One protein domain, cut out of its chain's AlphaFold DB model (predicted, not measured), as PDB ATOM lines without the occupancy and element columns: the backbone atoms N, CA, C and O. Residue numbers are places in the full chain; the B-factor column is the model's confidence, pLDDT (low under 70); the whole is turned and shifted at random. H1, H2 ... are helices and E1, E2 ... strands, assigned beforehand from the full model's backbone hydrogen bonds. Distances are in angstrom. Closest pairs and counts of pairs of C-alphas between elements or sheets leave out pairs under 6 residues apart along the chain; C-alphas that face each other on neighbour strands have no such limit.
ATOM      1  N   THR A   9      89.948  84.152 272.963       87.00
ATOM      2  CA  THR A   9      89.664  85.479 272.408       87.00
ATOM      3  C   THR A   9      89.156  86.451 273.471       87.00
ATOM      4  O   THR A   9      89.582  87.602 273.486       87.00
ATOM      5  N   GLU A  10      88.301  86.002 274.391       88.06
ATOM      6  CA  GLU A  10      87.819  86.831 275.503       88.06
ATOM      7  C   GLU A  10      88.938  87.161 276.496       88.06
ATOM      8  O   GLU A  10      89.028  88.297 276.969       88.06
ATOM      9  N   ILE A  11      89.833  86.206 276.770       88.38
ATOM     10  CA  ILE A  11      90.992  86.438 277.640       88.38
ATOM     11  C   ILE A  11      91.951  87.445 276.983       88.38
ATOM     12  O   ILE A  11      92.368  88.403 277.632       88.38
ATOM     13  N   LEU A  12      92.254  87.300 275.687       87.88
ATOM     14  CA  LEU A  12      93.087  88.258 274.948       87.88
ATOM     15  C   LEU A  12      92.446  89.645 274.863       87.88
ATOM     16  O   LEU A  12      93.138  90.645 275.040       87.88
ATOM     17  N   ALA A  13      91.129  89.729 274.674       86.44
ATOM     18  CA  ALA A  13      90.413  90.999 274.718       86.44
ATOM     19  C   ALA A  13      90.524  91.674 276.097       86.44
ATOM     20  O   ALA A  13      90.618  92.898 276.178       86.44
ATOM     21  N   ALA A  14      90.572  90.896 277.184       86.06
ATOM     22  CA  ALA A  14      90.823  91.421 278.525       86.06
ATOM     23  C   ALA A  14      92.271  91.914 278.722       86.06
ATOM     24  O   ALA A  14      92.498  92.749 279.601       86.06
ATOM     25  N   CYS A  15      93.223  91.433 277.916       83.00
ATOM     26  CA  CYS A  15      94.601  91.932 277.879       83.00
ATOM     27  C   CYS A  15      94.756  93.239 277.073       83.00
ATOM     28  O   CYS A  15      95.751  93.951 277.247       83.00
ATOM     29  N   CYS A  16      93.819  93.537 276.168       79.12
ATOM     30  CA  CYS A  16      93.877  94.693 275.276       79.12
ATOM     31  C   CYS A  16      93.567  96.022 275.985       79.12
ATOM     32  O   CYS A  16      92.925  96.087 277.036       79.12
ATOM     33  N   LEU A  17      94.007  97.115 275.357       66.31
ATOM     34  CA  LEU A  17      93.671  98.491 275.732       66.31
ATOM     35  C   LEU A  17      92.153  98.693 275.894       66.31
ATOM     36  O   LEU A  17      91.382  98.418 274.977       66.31
ATOM     37  N   LYS A  18      91.738  99.261 277.031       61.25
ATOM     38  CA  LYS A  18      90.439  99.937 277.165       61.25
ATOM     39  C   LYS A  18      90.697 101.438 277.092       61.25
ATOM     40  O   LYS A  18      91.577 101.946 277.787       61.25
ATOM     41  N   GLU A  19      90.008 102.103 276.176       52.31
ATOM     42  CA  GLU A  19      90.271 103.478 275.745       52.31
ATOM     43  C   GLU A  19      90.427 104.460 276.928       52.31
ATOM     44  O   GLU A  19      89.641 104.428 277.874       52.31
ATOM     45  N   ASN A  20      91.446 105.332 276.828       47.41
ATOM     46  CA  ASN A  20      91.743 106.544 277.624       47.41
ATOM     47  C   ASN A  20      92.961 106.578 278.556       47.41
ATOM     48  O   ASN A  20      93.219 107.642 279.118       47.41
ATOM     49  N   ASN A  21      93.786 105.532 278.693       51.28
ATOM     50  CA  ASN A  21      95.065 105.727 279.390       51.28
ATOM     51  C   ASN A  21      96.143 104.697 279.022       51.28
ATOM     52  O   ASN A  21      96.218 103.626 279.624       51.28
ATOM     53  N   GLN A  22      97.041 105.083 278.107       50.44
ATOM     54  CA  GLN A  22      98.234 104.320 277.706       50.44
ATOM     55  C   GLN A  22      99.182 103.982 278.879       50.44
ATOM     56  O   GLN A  22     100.138 103.236 278.703       50.44
ATOM     57  N   ARG A  23      98.947 104.508 280.089       48.59
ATOM     58  CA  ARG A  23      99.788 104.261 281.270       48.59
ATOM     59  C   ARG A  23      99.214 103.236 282.251       48.59
ATOM     60  O   ARG A  23      99.876 102.924 283.239       48.59
ATOM     61  N   THR A  24      98.004 102.723 282.024       54.25
ATOM     62  CA  THR A  24      97.366 101.781 282.962       54.25
ATOM     63  C   THR A  24      97.651 100.356 282.517       54.25
ATOM     64  O   THR A  24      97.118  99.903 281.510       54.25
ATOM     65  N   ALA A  25      98.513  99.651 283.254       62.34
ATOM     66  CA  ALA A  25      98.784  98.242 282.994       62.34
ATOM     67  C   ALA A  25      97.490  97.429 283.097       62.34
ATOM     68  O   ALA A  25      96.901  97.358 284.176       62.34
ATOM     69  N   ASN A  26      97.097  96.783 282.002       73.75
ATOM     70  CA  ASN A  26      95.958  95.859 281.981       73.75
ATOM     71  C   ASN A  26      96.396  94.389 281.990       73.75
ATOM     72  O   ASN A  26      95.580  93.507 282.254       73.75
ATOM     73  N   THR A  27      97.690  94.136 281.785       80.38
ATOM     74  CA  THR A  27      98.250  92.795 281.603       80.38
ATOM     75  C   THR A  27      99.582  92.684 282.333       80.38
ATOM     76  O   THR A  27     100.438  93.565 282.221       80.38
ATOM     77  N   ALA A  28      99.751  91.605 283.092       81.44
ATOM     78  CA  ALA A  28     101.053  91.153 283.563       81.44
ATOM     79  C   ALA A  28     101.616  90.144 282.557       81.44
ATOM     80  O   ALA A  28     100.881  89.299 282.044       81.44
ATOM     81  N   VAL A  29     102.912  90.250 282.273       85.44
ATOM     82  CA  VAL A  29     103.590  89.424 281.276       85.44
ATOM     83  C   VAL A  29     104.704  88.660 281.957       85.44
ATOM     84  O   VAL A  29     105.551  89.241 282.641       85.44
ATOM     85  N   ILE A  30     104.712  87.352 281.738       85.94
ATOM     86  CA  ILE A  30     105.814  86.482 282.130       85.94
ATOM     87  C   ILE A  30     106.464  85.976 280.852       85.94
ATOM     88  O   ILE A  30     105.799  85.340 280.035       85.94
ATOM     89  N   ILE A  31     107.755  86.255 280.692       88.81
ATOM     90  CA  ILE A  31     108.575  85.687 279.628       88.81
ATOM     91  C   ILE A  31     109.493  84.640 280.245       88.81
ATOM     92  O   ILE A  31     110.370  84.935 281.072       88.81
ATOM     93  N   SER A  32     109.299  83.409 279.802       88.69
ATOM     94  CA  SER A  32     110.104  82.265 280.200       88.69
ATOM     95  C   SER A  32     110.887  81.768 279.001       88.69
ATOM     96  O   SER A  32     110.356  81.671 277.898       88.69
ATOM     97  N   THR A  33     112.159  81.450 279.212       88.25
ATOM     98  CA  THR A  33     112.989  80.825 278.179       88.25
ATOM     99  C   THR A  33     113.473  79.490 278.692       88.25
ATOM    100  O   THR A  33     113.830  79.371 279.867       88.25
ATOM    101  N   GLY A  34     113.567  78.513 277.814       85.94
ATOM    102  CA  GLY A  34     113.971  77.177 278.193       85.94
ATOM    103  C   GLY A  34     114.498  76.387 277.021       85.94
ATOM    104  O   GLY A  34     114.817  76.937 275.966       85.94
ATOM    105  N   GLU A  35     114.557  75.090 277.243       84.25
ATOM    106  CA  GLU A  35     114.902  74.093 276.248       84.25
ATOM    107  C   GLU A  35     113.776  73.056 276.228       84.25
ATOM    108  O   GLU A  35     113.304  72.605 277.277       84.25
ATOM    109  N   CYS A  36     113.309  72.731 275.030       79.75
ATOM    110  CA  CYS A  36     112.370  71.653 274.774       79.75
ATOM    111  C   CYS A  36     113.146  70.498 274.147       79.75
ATOM    112  O   CYS A  36     113.946  70.725 273.242       79.75
ATOM    113  N   LYS A  37     112.925  69.282 274.636       77.94
ATOM    114  CA  LYS A  37     113.446  68.054 274.039       77.94
ATOM    115  C   LYS A  37     112.290  67.271 273.439       77.94
ATOM    116  O   LYS A  37     111.230  67.237 274.069       77.94
ATOM    117  N   GLU A  38     112.505  66.632 272.290       67.00
ATOM    118  CA  GLU A  38     111.530  65.684 271.731       67.00
ATOM    119  C   GLU A  38     111.062  64.709 272.831       67.00
ATOM    120  O   GLU A  38     111.864  64.210 273.625       67.00
ATOM    121  N   ASP A  39     109.744  64.536 272.948       64.75
ATOM    122  CA  ASP A  39     109.070  63.656 273.914       64.75
ATOM    123  C   ASP A  39     109.269  63.956 275.414       64.75
ATOM    124  O   ASP A  39     109.003  63.104 276.269       64.75
ATOM    125  N   THR A  40     109.672  65.174 275.787       66.38
ATOM    126  CA  THR A  40     109.758  65.574 277.205       66.38
ATOM    127  C   THR A  40     109.047  66.887 277.509       66.38
ATOM    128  O   THR A  40     108.850  67.741 276.647       66.38
ATOM    129  N   ALA A  41     108.657  67.060 278.776       66.62
ATOM    130  CA  ALA A  41     108.078  68.311 279.246       66.62
ATOM    131  C   ALA A  41     109.087  69.464 279.114       66.62
ATOM    132  O   ALA A  41     110.247  69.335 279.512       66.62
ATOM    133  N   ILE A  42     108.620  70.603 278.593       68.69
ATOM    134  CA  ILE A  42     109.432  71.810 278.406       68.69
ATOM    135  C   ILE A  42     110.012  72.249 279.754       68.69
ATOM    136  O   ILE A  42     109.275  72.509 280.709       68.69
ATOM    137  N   GLN A  43     111.337  72.386 279.827       71.00
ATOM    138  CA  GLN A  43     112.000  72.942 281.003       71.00
ATOM    139  C   GLN A  43     112.150  74.448 280.835       71.00
ATOM    140  O   GLN A  43     113.091  74.942 280.210       71.00
ATOM    141  N   LEU A  44     111.194  75.188 281.391       73.06
ATOM    142  CA  LEU A  44     111.185  76.643 281.355       73.06
ATOM    143  C   LEU A  44     111.858  77.223 282.590       73.06
ATOM    144  O   LEU A  44     111.487  76.925 283.722       73.06
ATOM    145  N   ASN A  45     112.798  78.134 282.360       73.06
ATOM    146  CA  ASN A  45     113.308  79.012 283.397       73.06
ATOM    147  C   ASN A  45     112.649  80.382 283.229       73.06
ATOM    148  O   ASN A  45     112.796  81.027 282.185       73.06
ATOM    149  N   THR A  46     111.944  80.854 284.256       67.38
ATOM    150  CA  THR A  46     111.393  82.215 284.266       67.38
ATOM    151  C   THR A  46     112.538  83.220 284.172       67.38
ATOM    152  O   THR A  46     113.427  83.242 285.026       67.38
ATOM    153  N   LYS A  47     112.551  84.054 283.123       71.62
ATOM    154  CA  LYS A  47     113.636  85.024 282.889       71.62
ATOM    155  C   LYS A  47     113.210  86.461 283.106       71.62
ATOM    156  O   LYS A  47     114.023  87.265 283.568       71.62
ATOM    157  N   ALA A  48     111.967  86.803 282.793       66.94
ATOM    158  CA  ALA A  48     111.445  88.146 282.982       66.94
ATOM    159  C   ALA A  48     109.981  88.119 283.400       66.94
ATOM    160  O   ALA A  48     109.181  87.368 282.856       66.94
ATOM    161  N   THR A  49     109.653  89.000 284.336       67.00
ATOM    162  CA  THR A  49     108.289  89.261 284.784       67.00
ATOM    163  C   THR A  49     108.150  90.770 284.820       67.00
ATOM    164  O   THR A  49     108.953  91.420 285.498       67.00
ATOM    165  N   PHE A  50     107.187  91.328 284.093       69.12
ATOM    166  CA  PHE A  50     106.929  92.765 284.122       69.12
ATOM    167  C   PHE A  50     105.463  93.116 283.863       69.12
ATOM    168  O   PHE A  50     104.681  92.330 283.325       69.12
ATOM    169  N   MET A  51     105.092  94.321 284.296       62.56
ATOM    170  CA  MET A  51     103.806  94.968 284.039       62.56
ATOM    171  C   MET A  51     104.019  96.233 283.202       62.56
ATOM    172  O   MET A  51     105.133  96.737 283.101       62.56
ATOM    173  N   ARG A  52     102.904  96.785 282.698       59.94
ATOM    174  CA  ARG A  52     102.779  98.099 282.023       59.94
ATOM    175  C   ARG A  52     103.094  98.126 280.534       59.94
ATOM    176  O   ARG A  52     103.399  99.186 279.999       59.94
ATOM    177  N   THR A  53     102.924  97.006 279.853       62.09
ATOM    178  CA  THR A  53     102.912  96.984 278.390       62.09
ATOM    179  C   THR A  53     101.462  96.947 277.930       62.09
ATOM    180  O   THR A  53     100.671  96.143 278.429       62.09
ATOM    181  N   ASN A  54     101.088  97.855 277.035       72.56
ATOM    182  CA  ASN A  54      99.795  97.747 276.371       72.56
ATOM    183  C   ASN A  54      99.910  96.762 275.224       72.56
ATOM    184  O   ASN A  54     100.952  96.687 274.572       72.56
ATOM    185  N   PHE A  55      98.815  96.053 274.985       79.06
ATOM    186  CA  PHE A  55      98.737  95.035 273.960       79.06
ATOM    187  C   PHE A  55      97.684  95.382 272.932       79.06
ATOM    188  O   PHE A  55      96.587  95.845 273.267       79.06
ATOM    189  N   LYS A  56      98.020  95.080 271.687       85.75
ATOM    190  CA  LYS A  56      97.059  94.926 270.610       85.75
ATOM    191  C   LYS A  56      97.308  93.564 269.975       85.75
ATOM    192  O   LYS A  56      98.429  93.268 269.575       85.75
ATOM    193  N   PHE A  57      96.263  92.748 269.926       88.12
ATOM    194  CA  PHE A  57      96.297  91.455 269.256       88.12
ATOM    195  C   PHE A  57      95.474  91.532 267.978       88.12
ATOM    196  O   PHE A  57      94.337  92.009 268.011       88.12
ATOM    197  N   GLU A  58      96.021  91.053 266.868       89.50
ATOM    198  CA  GLU A  58      95.310  90.985 265.592       89.50
ATOM    199  C   GLU A  58      95.495  89.612 264.956       89.50
ATOM    200  O   GLU A  58      96.589  89.053 264.939       89.50
ATOM    201  N   ARG A  59      94.407  89.043 264.438       89.38
ATOM    202  CA  ARG A  59      94.433  87.739 263.775       89.38
ATOM    203  C   ARG A  59      94.451  87.925 262.265       89.38
ATOM    204  O   ARG A  59      93.539  88.538 261.714       89.38
ATOM    205  N   TYR A  60      95.415  87.292 261.605       89.31
ATOM    206  CA  TYR A  60      95.534  87.257 260.151       89.31
ATOM    207  C   TYR A  60      95.625  85.802 259.687       89.31
ATOM    208  O   TYR A  60      96.680  85.179 259.725       89.31
ATOM    209  N   GLY A  61      94.496  85.221 259.273       90.44
ATOM    210  CA  GLY A  61      94.455  83.819 258.843       90.44
ATOM    211  C   GLY A  61      94.862  82.848 259.961       90.44
ATOM    212  O   GLY A  61      94.127  82.697 260.947       90.44
ATOM    213  N   ASN A  62      96.004  82.180 259.771       91.94
ATOM    214  CA  ASN A  62      96.593  81.195 260.685       91.94
ATOM    215  C   ASN A  62      97.644  81.779 261.646       91.94
ATOM    216  O   ASN A  62      98.225  81.024 262.426       91.94
ATOM    217  N   VAL A  63      97.874  83.094 261.609       93.44
ATOM    218  CA  VAL A  63      98.773  83.774 262.543       93.44
ATOM    219  C   VAL A  63      98.023  84.764 263.431       93.44
ATOM    220  O   VAL A  63      96.984  85.321 263.056       93.44
ATOM    221  N   LEU A  64      98.573  84.986 264.619       93.62
ATOM    222  CA  LEU A  64      98.195  86.056 265.530       93.62
ATOM    223  C   LEU A  64      99.404  86.966 265.729       93.62
ATOM    224  O   LEU A  64     100.487  86.497 266.073       93.62
ATOM    225  N   THR A  65      99.213  88.264 265.549       93.38
ATOM    226  CA  THR A  65     100.218  89.263 265.890       93.38
ATOM    227  C   THR A  65      99.922  89.873 267.253       93.38
ATOM    228  O   THR A  65      98.765  90.039 267.644       93.38
ATOM    229  N   ALA A  66     100.982  90.189 267.988       91.25
ATOM    230  CA  ALA A  66     100.955  90.854 269.278       91.25
ATOM    231  C   ALA A  66     101.873  92.079 269.222       91.25
ATOM    232  O   ALA A  66     103.092  91.953 269.112       91.25
ATOM    233  N   ASP A  67     101.276  93.259 269.319       90.31
ATOM    234  CA  ASP A  67     101.990  94.522 269.450       90.31
ATOM    235  C   ASP A  67     102.151  94.873 270.930       90.31
ATOM    236  O   ASP A  67     101.166  95.075 271.646       90.31
ATOM    237  N   LEU A  68     103.404  94.959 271.371       88.50
ATOM    238  CA  LEU A  68     103.817  95.331 272.719       88.50
ATOM    239  C   LEU A  68     104.274  96.785 272.717       88.50
ATOM    240  O   LEU A  68     105.339  97.083 272.181       88.50
ATOM    241  N   TYR A  69     103.506  97.677 273.339       85.69
ATOM    242  CA  TYR A  69     103.838  99.102 273.420       85.69
ATOM    243  C   TYR A  69     104.536  99.452 274.733       85.69
ATOM    244  O   TYR A  69     104.006  99.180 275.816       85.69
ATOM    245  N   PHE A  70     105.683 100.115 274.623       84.44
ATOM    246  CA  PHE A  70     106.517 100.570 275.735       84.44
ATOM    247  C   PHE A  70     106.548 102.097 275.806       84.44
ATOM    248  O   PHE A  70     106.185 102.786 274.854       84.44
ATOM    249  N   GLN A  71     106.960 102.651 276.949       79.12
ATOM    250  CA  GLN A  71     106.838 104.097 277.172       79.12
ATOM    251  C   GLN A  71     107.780 104.920 276.292       79.12
ATOM    252  O   GLN A  71     107.448 106.039 275.908       79.12
ATOM    253  N   ASN A  72     108.979 104.398 276.038       83.12
ATOM    254  CA  ASN A  72     110.013 105.030 275.230       83.12
ATOM    255  C   ASN A  72     111.076 103.990 274.833       83.12
ATOM    256  O   ASN A  72     111.059 102.854 275.303       83.12
ATOM    257  N   ALA A  73     112.028 104.393 273.994       86.00
ATOM    258  CA  ALA A  73     113.073 103.508 273.480       86.00
ATOM    259  C   ALA A  73     114.088 103.010 274.527       86.00
ATOM    260  O   ALA A  73     114.811 102.051 274.270       86.00
ATOM    261  N   ASN A  74     114.144 103.642 275.703       83.75
ATOM    262  CA  ASN A  74     115.019 103.251 276.810       83.75
ATOM    263  C   ASN A  74     114.260 102.510 277.923       83.75
ATOM    264  O   ASN A  74     114.815 102.305 278.998       83.75
ATOM    265  N   ASP A  75     113.001 102.126 277.691       83.50
ATOM    266  CA  ASP A  75     112.193 101.380 278.657       83.50
ATOM    267  C   ASP A  75     112.892 100.057 279.025       83.50
ATOM    268  O   ASP A  75     113.256  99.259 278.154       83.50
ATOM    269  N   SER A  76     113.103  99.815 280.324       82.31
ATOM    270  CA  SER A  76     113.824  98.633 280.815       82.31
ATOM    271  C   SER A  76     113.174  97.327 280.340       82.31
ATOM    272  O   SER A  76     113.874  96.360 280.018       82.31
ATOM    273  N   ASN A  77     111.844  97.306 280.214       84.81
ATOM    274  CA  ASN A  77     111.093  96.142 279.760       84.81
ATOM    275  C   ASN A  77     111.222  95.934 278.253       84.81
ATOM    276  O   ASN A  77     111.325  94.784 277.818       84.81
ATOM    277  N   LEU A  78     111.282  97.016 277.466       87.31
ATOM    278  CA  LEU A  78     111.573  96.947 276.029       87.31
ATOM    279  C   LEU A  78     112.936  96.290 275.809       87.31
ATOM    280  O   LEU A  78     113.043  95.291 275.096       87.31
ATOM    281  N   LEU A  79     113.965  96.820 276.474       87.62
ATOM    282  CA  LEU A  79     115.337  96.331 276.351       87.62
ATOM    283  C   LEU A  79     115.454  94.870 276.802       87.62
ATOM    284  O   LEU A  79     116.109  94.065 276.139       87.62
ATOM    285  N   ARG A  80     114.782  94.496 277.895       86.25
ATOM    286  CA  ARG A  80     114.781  93.122 278.415       86.25
ATOM    287  C   ARG A  80     114.055  92.145 277.495       86.25
ATOM    288  O   ARG A  80     114.577  91.061 277.249       86.25
ATOM    289  N   CYS A  81     112.876  92.511 276.994       89.31
ATOM    290  CA  CYS A  81     112.113  91.688 276.057       89.31
ATOM    291  C   CYS A  81     112.906  91.474 274.761       89.31
ATOM    292  O   CYS A  81     113.113  90.336 274.344       89.31
ATOM    293  N   CYS A  82     113.446  92.561 274.199       90.56
ATOM    294  CA  CYS A  82     114.299  92.527 273.016       90.56
ATOM    295  C   CYS A  82     115.514  91.614 273.223       90.56
ATOM    296  O   CYS A  82     115.764  90.730 272.410       90.56
ATOM    297  N   LYS A  83     116.218  91.745 274.355       90.88
ATOM    298  CA  LYS A  83     117.356  90.881 274.690       90.88
ATOM    299  C   LYS A  83     116.972  89.398 274.727       90.88
ATOM    300  O   LYS A  83     117.680  88.582 274.147       90.88
ATOM    301  N   LEU A  84     115.863  89.040 275.377       91.06
ATOM    302  CA  LEU A  84     115.416  87.642 275.461       91.06
ATOM    303  C   LEU A  84     115.039  87.066 274.091       91.06
ATOM    304  O   LEU A  84     115.386  85.923 273.795       91.06
ATOM    305  N   LEU A  85     114.360  87.857 273.260       92.19
ATOM    306  CA  LEU A  85     114.023  87.482 271.889       92.19
ATOM    307  C   LEU A  85     115.286  87.294 271.037       92.19
ATOM    308  O   LEU A  85     115.430  86.261 270.388       92.19
ATOM    309  N   GLN A  86     116.240  88.230 271.100       92.50
ATOM    310  CA  GLN A  86     117.525  88.137 270.396       92.50
ATOM    311  C   GLN A  86     118.330  86.906 270.816       92.50
ATOM    312  O   GLN A  86     118.804  86.165 269.958       92.50
ATOM    313  N   GLU A  87     118.471  86.667 272.123       91.06
ATOM    314  CA  GLU A  87     119.179  85.497 272.650       91.06
ATOM    315  C   GLU A  87     118.523  84.189 272.185       91.06
ATOM    316  O   GLU A  87     119.224  83.248 271.814       91.06
ATOM    317  N   ASN A  88     117.187  84.118 272.172       90.12
ATOM    318  CA  ASN A  88     116.474  82.945 271.672       90.12
ATOM    319  C   ASN A  88     116.686  82.752 270.158       90.12
ATOM    320  O   ASN A  88     117.060  81.656 269.743       90.12
ATOM    321  N   THR A  89     116.557  83.810 269.347       90.25
ATOM    322  CA  THR A  89     116.813  83.757 267.896       90.25
ATOM    323  C   THR A  89     118.243  83.311 267.583       90.25
ATOM    324  O   THR A  89     118.447  82.475 266.705       90.25
ATOM    325  N   GLN A  90     119.240  83.804 268.322       90.62
ATOM    326  CA  GLN A  90     120.634  83.384 268.153       90.62
ATOM    327  C   GLN A  90     120.828  81.899 268.470       90.62
ATOM    328  O   GLN A  90     121.512  81.201 267.725       90.62
ATOM    329  N   LYS A  91     120.205  81.395 269.541       88.69
ATOM    330  CA  LYS A  91     120.252  79.964 269.868       88.69
ATOM    331  C   LYS A  91     119.581  79.112 268.794       88.69
ATOM    332  O   LYS A  91     120.128  78.075 268.443       88.69
ATOM    333  N   LEU A  92     118.442  79.556 268.251       87.31
ATOM    334  CA  LEU A  92     117.762  78.868 267.148       87.31
ATOM    335  C   LEU A  92     118.659  78.776 265.906       87.31
ATOM    336  O   LEU A  92     118.745  77.720 265.294       87.31
ATOM    337  N   GLN A  93     119.377  79.848 265.567       86.62
ATOM    338  CA  GLN A  93     120.308  79.867 264.429       86.62
ATOM    339  C   GLN A  93     121.538  78.968 264.623       86.62
ATOM    340  O   GLN A  93     122.164  78.566 263.646       86.62
ATOM    341  N   GLN A  94     121.904  78.673 265.871       85.88
ATOM    342  CA  GLN A  94     123.028  77.801 266.218       85.88
ATOM    343  C   GLN A  94     122.626  76.327 266.344       85.88
ATOM    344  O   GLN A  94     123.488  75.483 266.600       85.88
ATOM    345  N   LEU A  95     121.339  76.002 266.182       84.19
ATOM    346  CA  LEU A  95     120.881  74.623 266.210       84.19
ATOM    347  C   LEU A  95     121.486  73.831 265.056       84.19
ATOM    348  O   LEU A  95     121.401  74.206 263.890       84.19
ATOM    349  N   ASN A  96     122.054  72.684 265.404       73.19
ATOM    350  CA  ASN A  96     122.398  71.665 264.431       73.19
ATOM    351  C   ASN A  96     121.119  70.913 264.032       73.19
ATOM    352  O   ASN A  96     120.287  70.635 264.893       73.19
ATOM    353  N   GLU A  97     120.992  70.508 262.769       69.00
ATOM    354  CA  GLU A  97     119.840  69.745 262.249       69.00
ATOM    355  C   GLU A  97     119.608  68.410 262.986       69.00
ATOM    356  O   GLU A  97     118.544  67.816 262.876       69.00
ATOM    357  N   ARG A  98     120.603  67.937 263.747       71.25
ATOM    358  CA  ARG A  98     120.551  66.720 264.579       71.25
ATOM    359  C   ARG A  98     120.319  66.989 266.070       71.25
ATOM    360  O   ARG A  98     120.591  66.115 266.885       71.25
ATOM    361  N   SER A  99     119.984  68.219 266.448       75.62
ATOM    362  CA  SER A  99     119.741  68.566 267.847       75.62
ATOM    363  C   SER A  99     118.322  68.182 268.236       75.62
ATOM    364  O   SER A  99     117.379  68.791 267.747       75.62
ATOM    365  N   ASP A 100     118.191  67.261 269.188       78.06
ATOM    366  CA  ASP A 100     116.898  66.909 269.794       78.06
ATOM    367  C   ASP A 100     116.448  67.949 270.835       78.06
ATOM    368  O   ASP A 100     115.428  67.776 271.495       78.06
ATOM    369  N   VAL A 101     117.250  69.002 271.048       81.06
ATOM    370  CA  VAL A 101     116.994  70.095 271.991       81.06
ATOM    371  C   VAL A 101     116.766  71.383 271.219       81.06
ATOM    372  O   VAL A 101     117.642  71.799 270.463       81.06
ATOM    373  N   TYR A 102     115.645  72.051 271.477       84.06
ATOM    374  CA  TYR A 102     115.249  73.299 270.836       84.06
ATOM    375  C   TYR A 102     115.077  74.407 271.885       84.06
ATOM    376  O   TYR A 102     114.341  74.230 272.862       84.06
ATOM    377  N   PRO A 103     115.722  75.575 271.722       87.62
ATOM    378  CA  PRO A 103     115.495  76.709 272.596       87.62
ATOM    379  C   PRO A 103     114.050  77.181 272.429       87.62
ATOM    380  O   PRO A 103     113.563  77.399 271.325       87.62
ATOM    381  N   THR A 104     113.366  77.353 273.548       87.88
ATOM    382  CA  THR A 104     111.954  77.736 273.595       87.88
ATOM    383  C   THR A 104     111.820  79.080 274.290       87.88
ATOM    384  O   THR A 104     112.516  79.353 275.275       87.88
ATOM    385  N   ILE A 105     110.927  79.926 273.789       90.06
ATOM    386  CA  ILE A 105     110.502  81.152 274.469       90.06
ATOM    387  C   ILE A 105     108.985  81.148 274.587       90.06
ATOM    388  O   ILE A 105     108.278  80.836 273.635       90.06
ATOM    389  N   GLN A 106     108.496  81.486 275.773       90.62
ATOM    390  CA  GLN A 106     107.084  81.483 276.105       90.62
ATOM    391  C   GLN A 106     106.685  82.825 276.706       90.62
ATOM    392  O   GLN A 106     107.318  83.308 277.645       90.62
ATOM    393  N   PHE A 107     105.588  83.375 276.202       90.81
ATOM    394  CA  PHE A 107     104.918  84.559 276.708       90.81
ATOM    395  C   PHE A 107     103.630  84.136 277.398       90.81
ATOM    396  O   PHE A 107     102.773  83.508 276.784       90.81
ATOM    397  N   SER A 108     103.486  84.484 278.673       89.31
ATOM    398  CA  SER A 108     102.243  84.285 279.417       89.31
ATOM    399  C   SER A 108     101.609  85.644 279.682       89.31
ATOM    400  O   SER A 108     102.174  86.465 280.407       89.31
ATOM    401  N   PHE A 109     100.447  85.877 279.081       88.12
ATOM    402  CA  PHE A 109      99.656  87.097 279.193       88.12
ATOM    403  C   PHE A 109      98.562  86.897 280.235       88.12
ATOM    404  O   PHE A 109      97.657  86.081 280.053       88.12
ATOM    405  N   ILE A 110      98.652  87.641 281.337       86.81
ATOM    406  CA  ILE A 110      97.751  87.525 282.484       86.81
ATOM    407  C   ILE A 110      96.946  88.827 282.609       86.81
ATOM    408  O   ILE A 110      97.482  89.831 283.097       86.81
ATOM    409  N   PRO A 111      95.665  88.846 282.202       85.69
ATOM    410  CA  PRO A 111      94.825  90.024 282.343       85.69
ATOM    411  C   PRO A 111      94.561  90.356 283.815       85.69
ATOM    412  O   PRO A 111      94.010  89.561 284.583       85.69
ATOM    413  N   ILE A 112      94.891  91.585 284.202       81.56
ATOM    414  CA  ILE A 112      94.721  92.110 285.564       81.56
ATOM    415  C   ILE A 112      93.239  92.167 285.948       81.56
ATOM    416  O   ILE A 112      92.877  91.838 287.077       81.56
ATOM    417  N   ALA A 113      92.364  92.502 284.994       81.06
ATOM    418  CA  ALA A 113      90.916  92.539 285.202       81.06
ATOM    419  C   ALA A 113      90.337  91.177 285.633       81.06
ATOM    420  O   ALA A 113      89.322  91.133 286.327       81.06
ATOM    421  N   LEU A 114      91.003  90.081 285.257       83.75
ATOM    422  CA  LEU A 114      90.595  88.716 285.579       83.75
ATOM    423  C   LEU A 114      91.316  88.143 286.811       83.75
ATOM    424  O   LEU A 114      91.134  86.971 287.134       83.75
ATOM    425  N   LYS A 115      92.104  88.963 287.525       78.12
ATOM    426  CA  LYS A 115      92.751  88.623 288.806       78.12
ATOM    427  C   LYS A 115      93.553  87.313 288.768       78.12
ATOM    428  O   LYS A 115      93.548  86.559 289.735       78.12
ATOM    429  N   GLY A 116      94.192  87.023 287.633       74.94
ATOM    430  CA  GLY A 116      95.020  85.829 287.441       74.94
ATOM    431  C   GLY A 116      94.270  84.500 287.322       74.94
ATOM    432  O   GLY A 116      94.923  83.471 287.193       74.94
ATOM    433  N   LYS A 117      92.929  84.508 287.296       81.62
ATOM    434  CA  LYS A 117      92.121  83.295 287.062       81.62
ATOM    435  C   LYS A 117      92.311  82.698 285.672       81.62
ATOM    436  O   LYS A 117      92.042  81.523 285.463       81.62
ATOM    437  N   TYR A 118      92.727  83.521 284.719       85.06
ATOM    438  CA  TYR A 118      92.934  83.118 283.340       85.06
ATOM    439  C   TYR A 118      94.253  83.689 282.848       85.06
ATOM    440  O   TYR A 118      94.641  84.795 283.239       85.06
ATOM    441  N   HIS A 119      94.919  82.951 281.970       87.06
ATOM    442  CA  HIS A 119      96.030  83.476 281.193       87.06
ATOM    443  C   HIS A 119      96.050  82.861 279.800       87.06
ATOM    444  O   HIS A 119      95.487  81.790 279.568       87.06
ATOM    445  N   VAL A 120      96.723  83.537 278.877       90.06
ATOM    446  CA  VAL A 120      97.035  82.984 277.558       90.06
ATOM    447  C   VAL A 120      98.531  82.813 277.451       90.06
ATOM    448  O   VAL A 120      99.292  83.731 277.753       90.06
ATOM    449  N   VAL A 121      98.937  81.633 277.020       89.75
ATOM    450  CA  VAL A 121     100.314  81.298 276.715       89.75
ATOM    451  C   VAL A 121     100.486  81.285 275.207       89.75
ATOM    452  O   VAL A 121      99.687  80.680 274.497       89.75
ATOM    453  N   MET A 122     101.538  81.939 274.731       91.38
ATOM    454  CA  MET A 122     102.000  81.853 273.349       91.38
ATOM    455  C   MET A 122     103.478  81.493 273.369       91.38
ATOM    456  O   MET A 122     104.249  82.103 274.118       91.38
ATOM    457  N   ALA A 123     103.881  80.507 272.580       90.00
ATOM    458  CA  ALA A 123     105.265  80.055 272.522       90.00
ATOM    459  C   ALA A 123     105.853  80.225 271.120       90.00
ATOM    460  O   ALA A 123     105.118  80.340 270.149       90.00
ATOM    461  N   ASN A 124     107.186  80.255 271.050       88.00
ATOM    462  CA  ASN A 124     107.977  80.135 269.821       88.00
ATOM    463  C   ASN A 124     107.466  81.020 268.670       88.00
ATOM    464  O   ASN A 124     106.953  80.515 267.673       88.00
ATOM    465  N   PRO A 125     107.594  82.354 268.799       92.12
ATOM    466  CA  PRO A 125     107.134  83.268 267.769       92.12
ATOM    467  C   PRO A 125     107.813  82.977 266.428       92.12
ATOM    468  O   PRO A 125     109.019  82.736 266.363       92.12
ATOM    469  N   VAL A 126     107.029  83.069 265.355       92.00
ATOM    470  CA  VAL A 126     107.474  82.919 263.961       92.00
ATOM    471  C   VAL A 126     108.446  84.036 263.590       92.00
ATOM    472  O   VAL A 126     109.444  83.814 262.909       92.00
ATOM    473  N   SER A 127     108.143  85.255 264.031       94.25
ATOM    474  CA  SER A 127     108.963  86.436 263.792       94.25
ATOM    475  C   SER A 127     108.720  87.490 264.864       94.25
ATOM    476  O   SER A 127     107.692  87.497 265.548       94.25
ATOM    477  N   TRP A 128     109.680  88.399 265.003       95.69
ATOM    478  CA  TRP A 128     109.535  89.589 265.825       95.69
ATOM    479  C   TRP A 128     110.351  90.744 265.238       95.69
ATOM    480  O   TRP A 128     111.373  90.521 264.586       95.69
ATOM    481  N   GLU A 129     109.912  91.973 265.481       95.06
ATOM    482  CA  GLU A 129     110.598  93.179 265.024       95.06
ATOM    483  C   GLU A 129     110.409  94.352 265.994       95.06
ATOM    484  O   GLU A 129     109.422  94.442 266.730       95.06
ATOM    485  N   LEU A 130     111.386  95.260 265.998       93.81
ATOM    486  CA  LEU A 130     111.284  96.547 266.679       93.81
ATOM    487  C   LEU A 130     110.611  97.545 265.743       93.81
ATOM    488  O   LEU A 130     111.118  97.819 264.657       93.81
ATOM    489  N   CYS A 131     109.503  98.127 266.185       91.12
ATOM    490  CA  CYS A 131     108.757  99.109 265.417       91.12
ATOM    491  C   CYS A 131     108.739 100.469 266.108       91.12
ATOM    492  O   CYS A 131     108.774 100.588 267.336       91.12
ATOM    493  N   SER A 132     108.587 101.492 265.279       87.75
ATOM    494  CA  SER A 132     108.221 102.839 265.683       87.75
ATOM    495  C   SER A 132     106.957 103.240 264.926       87.75
ATOM    496  O   SER A 132     106.776 102.831 263.777       87.75
ATOM    497  N   ASP A 133     106.115 104.068 265.542       81.06
ATOM    498  CA  ASP A 133     104.967 104.675 264.860       81.06
ATOM    499  C   ASP A 133     105.422 105.677 263.777       81.06
ATOM    500  O   ASP A 133     104.670 106.003 262.856       81.06
ATOM    501  N   ASN A 134     106.676 106.142 263.852       82.75
ATOM    502  CA  ASN A 134     107.279 107.092 262.924       82.75
ATOM    503  C   ASN A 134     108.710 106.680 262.540       82.75
ATOM    504  O   ASN A 134     109.554 106.425 263.397       82.75
ATOM    505  N   LEU A 135     109.023 106.708 261.241       80.31
ATOM    506  CA  LEU A 135     110.338 106.339 260.691       80.31
ATOM    507  C   LEU A 135     111.516 107.154 261.251       80.31
ATOM    508  O   LEU A 135     112.660 106.721 261.145       80.31
ATOM    509  N   LYS A 136     111.262 108.347 261.800       85.94
ATOM    510  CA  LYS A 136     112.299 109.216 262.385       85.94
ATOM    511  C   LYS A 136     112.505 109.012 263.886       85.94
ATOM    512  O   LYS A 136     113.388 109.645 264.460       85.94
ATOM    513  N   GLU A 137     111.682 108.189 264.518       86.81
ATOM    514  CA  GLU A 137     111.695 107.976 265.960       86.81
ATOM    515  C   GLU A 137     112.351 106.643 266.310       86.81
ATOM    516  O   GLU A 137     112.375 105.700 265.515       86.81
ATOM    517  N   LEU A 138     112.911 106.580 267.516       89.44
ATOM    518  CA  LEU A 138     113.449 105.335 268.041       89.44
ATOM    519  C   LEU A 138     112.307 104.340 268.302       89.44
ATOM    520  O   LEU A 138     111.224 104.768 268.703       89.44
ATOM    521  N   PRO A 139     112.538 103.025 268.136       89.75
ATOM    522  CA  PRO A 139     111.506 102.026 268.370       89.75
ATOM    523  C   PRO A 139     110.952 102.064 269.795       89.75
ATOM    524  O   PRO A 139     111.705 102.063 270.767       89.75
ATOM    525  N   THR A 140     109.628 102.047 269.907       89.38
ATOM    526  CA  THR A 140     108.882 102.008 271.179       89.38
ATOM    527  C   THR A 140     107.930 100.816 271.249       89.38
ATOM    528  O   THR A 140     107.236 100.630 272.250       89.38
ATOM    529  N   ARG A 141     107.901  99.986 270.202       90.06
ATOM    530  CA  ARG A 141     107.029  98.821 270.088       90.06
ATOM    531  C   ARG A 141     107.825  97.584 269.690       90.06
ATOM    532  O   ARG A 141     108.735  97.673 268.868       90.06
ATOM    533  N   ILE A 142     107.453  96.429 270.231       92.31
ATOM    534  CA  ILE A 142     107.850  95.127 269.680       92.31
ATOM    535  C   ILE A 142     106.619  94.515 269.016       92.31
ATOM    536  O   ILE A 142     105.598  94.334 269.677       92.31
ATOM    537  N   HIS A 143     106.724  94.197 267.732       93.38
ATOM    538  CA  HIS A 143     105.730  93.410 267.010       93.38
ATOM    539  C   HIS A 143     106.167  91.948 267.017       93.38
ATOM    540  O   HIS A 143     107.316  91.652 266.690       93.38
ATOM    541  N   ILE A 144     105.282  91.036 267.412       94.75
ATOM    542  CA  ILE A 144     105.571  89.599 267.492       94.75
ATOM    543  C   ILE A 144     104.486  88.830 266.743       94.75
ATOM    544  O   ILE A 144     103.306  89.103 266.934       94.75
ATOM    545  N   THR A 145     104.871  87.852 265.927       95.38
ATOM    546  CA  THR A 145     103.943  86.971 265.206       95.38
ATOM    547  C   THR A 145     104.016  85.554 265.759       95.38
ATOM    548  O   THR A 145     105.101  84.993 265.877       95.38
ATOM    549  N   PHE A 146     102.863  84.955 266.045       94.19
ATOM    550  CA  PHE A 146     102.715  83.577 266.517       94.19
ATOM    551  C   PHE A 146     101.837  82.771 265.560       94.19
ATOM    552  O   PHE A 146     100.903  83.316 264.963       94.19
ATOM    553  N   MET A 147     102.091  81.464 265.451       93.00
ATOM    554  CA  MET A 147     101.116  80.544 264.864       93.00
ATOM    555  C   MET A 147      99.957  80.365 265.837       93.00
ATOM    556  O   MET A 147     100.159  80.305 267.047       93.00
ATOM    557  N   ILE A 148      98.732  80.261 265.323       88.31
ATOM    558  CA  ILE A 148      97.553  80.062 266.181       88.31
ATOM    559  C   ILE A 148      97.616  78.732 266.939       88.31
ATOM    560  O   ILE A 148      97.130  78.660 268.066       88.31
ATOM    561  N   ASP A 149      98.244  77.716 266.348       85.50
ATOM    562  CA  ASP A 149      98.393  76.391 266.956       85.50
ATOM    563  C   ASP A 149      99.288  76.417 268.211       85.50
ATOM    564  O   ASP A 149      99.152  75.557 269.079       85.50
ATOM    565  N   ASP A 150     100.129  77.447 268.359       83.38
ATOM    566  CA  ASP A 150     101.016  77.650 269.512       83.38
ATOM    567  C   ASP A 150     100.375  78.506 270.624       83.38
ATOM    568  O   ASP A 150     101.060  78.968 271.546       83.38
ATOM    569  N   ILE A 151      99.061  78.754 270.543       85.69
ATOM    570  CA  ILE A 151      98.310  79.571 271.502       85.69
ATOM    571  C   ILE A 151      97.452  78.681 272.391       85.69
ATOM    572  O   ILE A 151      96.514  78.026 271.939       85.69
ATOM    573  N   LEU A 152      97.711  78.741 273.694       82.88
ATOM    574  CA  LEU A 152      97.000  77.959 274.697       82.88
ATOM    575  C   LEU A 152      96.342  78.882 275.726       82.88
ATOM    576  O   LEU A 152      96.995  79.714 276.357       82.88
ATOM    577  N   GLY A 153      95.029  78.736 275.902       79.50
ATOM    578  CA  GLY A 153      94.283  79.388 276.977       79.50
ATOM    579  C   GLY A 153      94.202  78.485 278.194       79.50
ATOM    580  O   GLY A 153      93.849  77.316 278.065       79.50
ATOM    581  N   PHE A 154      94.480  79.034 279.371       79.81
ATOM    582  CA  PHE A 154      94.370  78.299 280.622       79.81
ATOM    583  C   PHE A 154      93.434  79.016 281.586       79.81
ATOM    584  O   PHE A 154      93.529  80.231 281.786       79.81
ATOM    585  N   GLN A 155      92.577  78.231 282.231       76.88
ATOM    586  CA  GLN A 155      91.944  78.597 283.488       76.88
ATOM    587  C   GLN A 155      92.839  78.090 284.613       76.88
ATOM    588  O   GLN A 155      93.213  76.920 284.647       76.88
ATOM    589  N   ASN A 156      93.232  78.989 285.503       73.06
ATOM    590  CA  ASN A 156      94.198  78.700 286.543       73.06
ATOM    591  C   ASN A 156      93.526  78.819 287.908       73.06
ATOM    592  O   ASN A 156      93.067  79.897 288.294       73.06
ATOM    593  N   HIS A 157      93.452  77.700 288.624       61.59
ATOM    594  CA  HIS A 157      92.871  77.650 289.964       61.59
ATOM    595  C   HIS A 157      93.907  77.923 291.063       61.59
ATOM    596  O   HIS A 157      93.531  78.391 292.134       61.59
ATOM    597  N   ASP A 158      95.196  77.729 290.762       66.56
ATOM    598  CA  ASP A 158      96.282  77.750 291.752       66.56
ATOM    599  C   ASP A 158      97.312  78.869 291.519       66.56
ATOM    600  O   ASP A 158      98.320  78.956 292.223       66.56
ATOM    601  N   LEU A 159      97.096  79.751 290.535       71.25
ATOM    602  CA  LEU A 159      98.005  80.872 290.293       71.25
ATOM    603  C   LEU A 159      97.906  81.892 291.435       71.25
ATOM    604  O   LEU A 159      96.895  82.587 291.570       71.25
ATOM    605  N   ASP A 160      98.984  82.066 292.204       74.56
ATOM    606  CA  ASP A 160      99.077  83.155 293.179       74.56
ATOM    607  C   ASP A 160      99.315  84.498 292.468       74.56
ATOM    608  O   ASP A 160     100.424  85.029 292.363       74.56
TER     609      ASP A 160
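This is residues 9 to 160 of the 206 residues of an uncharacterized protein of Clostridium sp. AF37-5 (UniProt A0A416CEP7). Two twisted sheets form two walls, and the long helix H2 fits between them, over one face of each. The short helix H1 lies away from H2 and packs on E5 and E6 of the five-stranded sheet and on the edge strand E3 of the four-stranded one. The printed part has 152 residues with two named helices and nine named strands, in the order H1 E1 E2 E3 E4 H2 E5 E6 E7 E8 E9. The sheets run E2 E1 E5 E6 E9 and E3 E4 E8 E7, both antiparallel throughout, and the class is mixed, helices and strands. The whole is compact, with a radius of gyration of the C-alphas of 15.6 A and spans of 50 by 44 by 31 A.

H1, residues 9 to 15, is on the sheet made by E2, residues 43 to 51, E1, residues 27 to 37, E5, residues 101 to 111, E6, residues 118 to 123, and E9, residues 151 to 155. H1 and H2, residues 76 to 93, are on the same face of this sheet, in two layers, helices on one face of a sheet; the two helices are apart. H1 has a height over the sheet of 8.4 A and runs across the strands, at 83 degrees to E6 on the local plane. It lies over E6 and only just over E5, on which 3 of its C-alphas fall; the closest C-alphas of H1 and E5 are those of Cys 15 and Pro 111, 4.9 A apart. E1 and E2 are a hairpin, with N 31 and O 48 2.8 A apart, within hydrogen-bond range. E1 bends by 52 degrees at residue 34, and E2 bends by 51 degrees at residue 47. E3, residues 54 to 60, and E4, residues 63 to 69, are a hairpin, with N 58 and O 65 at 3.0 A. E8, residues 141 to 147, is the next neighbour of E4, with N 66 and O 144 at 2.8 A. E7, residues 127 to 131, is an edge strand and forms a hairpin with E8, with N 129 and O 143 at 2.9 A. H1 is on this sheet too; the closest C-alphas of H1 and E3 are those of Cys 15 and Phe 55, 6.5 A apart. H2 is on both sheets. Over E2, E1 and E5 its height over the sheet is 9.1 A, and it runs along the strands, at 22 degrees to E5 on the local plane. Over E8 and E7 its height is 10.2 A, and it runs slantwise to the strands, at 33 degrees to E7 on the local plane. E5 is the neighbour of E1, with N 32 and O 106 at 2.9 A, and forms a hairpin with E6, with N 109 and O 120 at 2.8 A. E9 is the neighbour of E6, with N 121 and O 152 at 2.8 A. Between the sheets, the closest C-alphas of E6 and E8 are those of Met 122 and Phe 146, 7.1 A apart. In H1 and H2 every O i to N i+4 pair is within hydrogen-bond range.

H1, residues 9 to 15, begins with C-alpha 9 at (89.664, 85.479, 272.408). From first to last C-alpha, E1 measures 30.0 A, E2 23.7 A, E3 19.8 A and E4 19.5 A. H2 measures 25.7 A and begins with C-alpha 76 at (113.824, 98.633, 280.815). E5 measures 31.6 A, E6 16.7 A and E8 19.9 A; E7 and E9 have five residues each. E9 ends with C-alpha 155 at (91.944, 78.597, 283.488).

The C-alphas farthest apart are those of Asn 20 and Arg 98, 50.9 A. The printed part has no cut, and the link from H1 to E1, 11 residues, is long. The mean pLDDT of the printed part is 82.0; under 70 are residues 17 to 25, 38 to 42, 46, 48 to 53, 97 and 157 to 158.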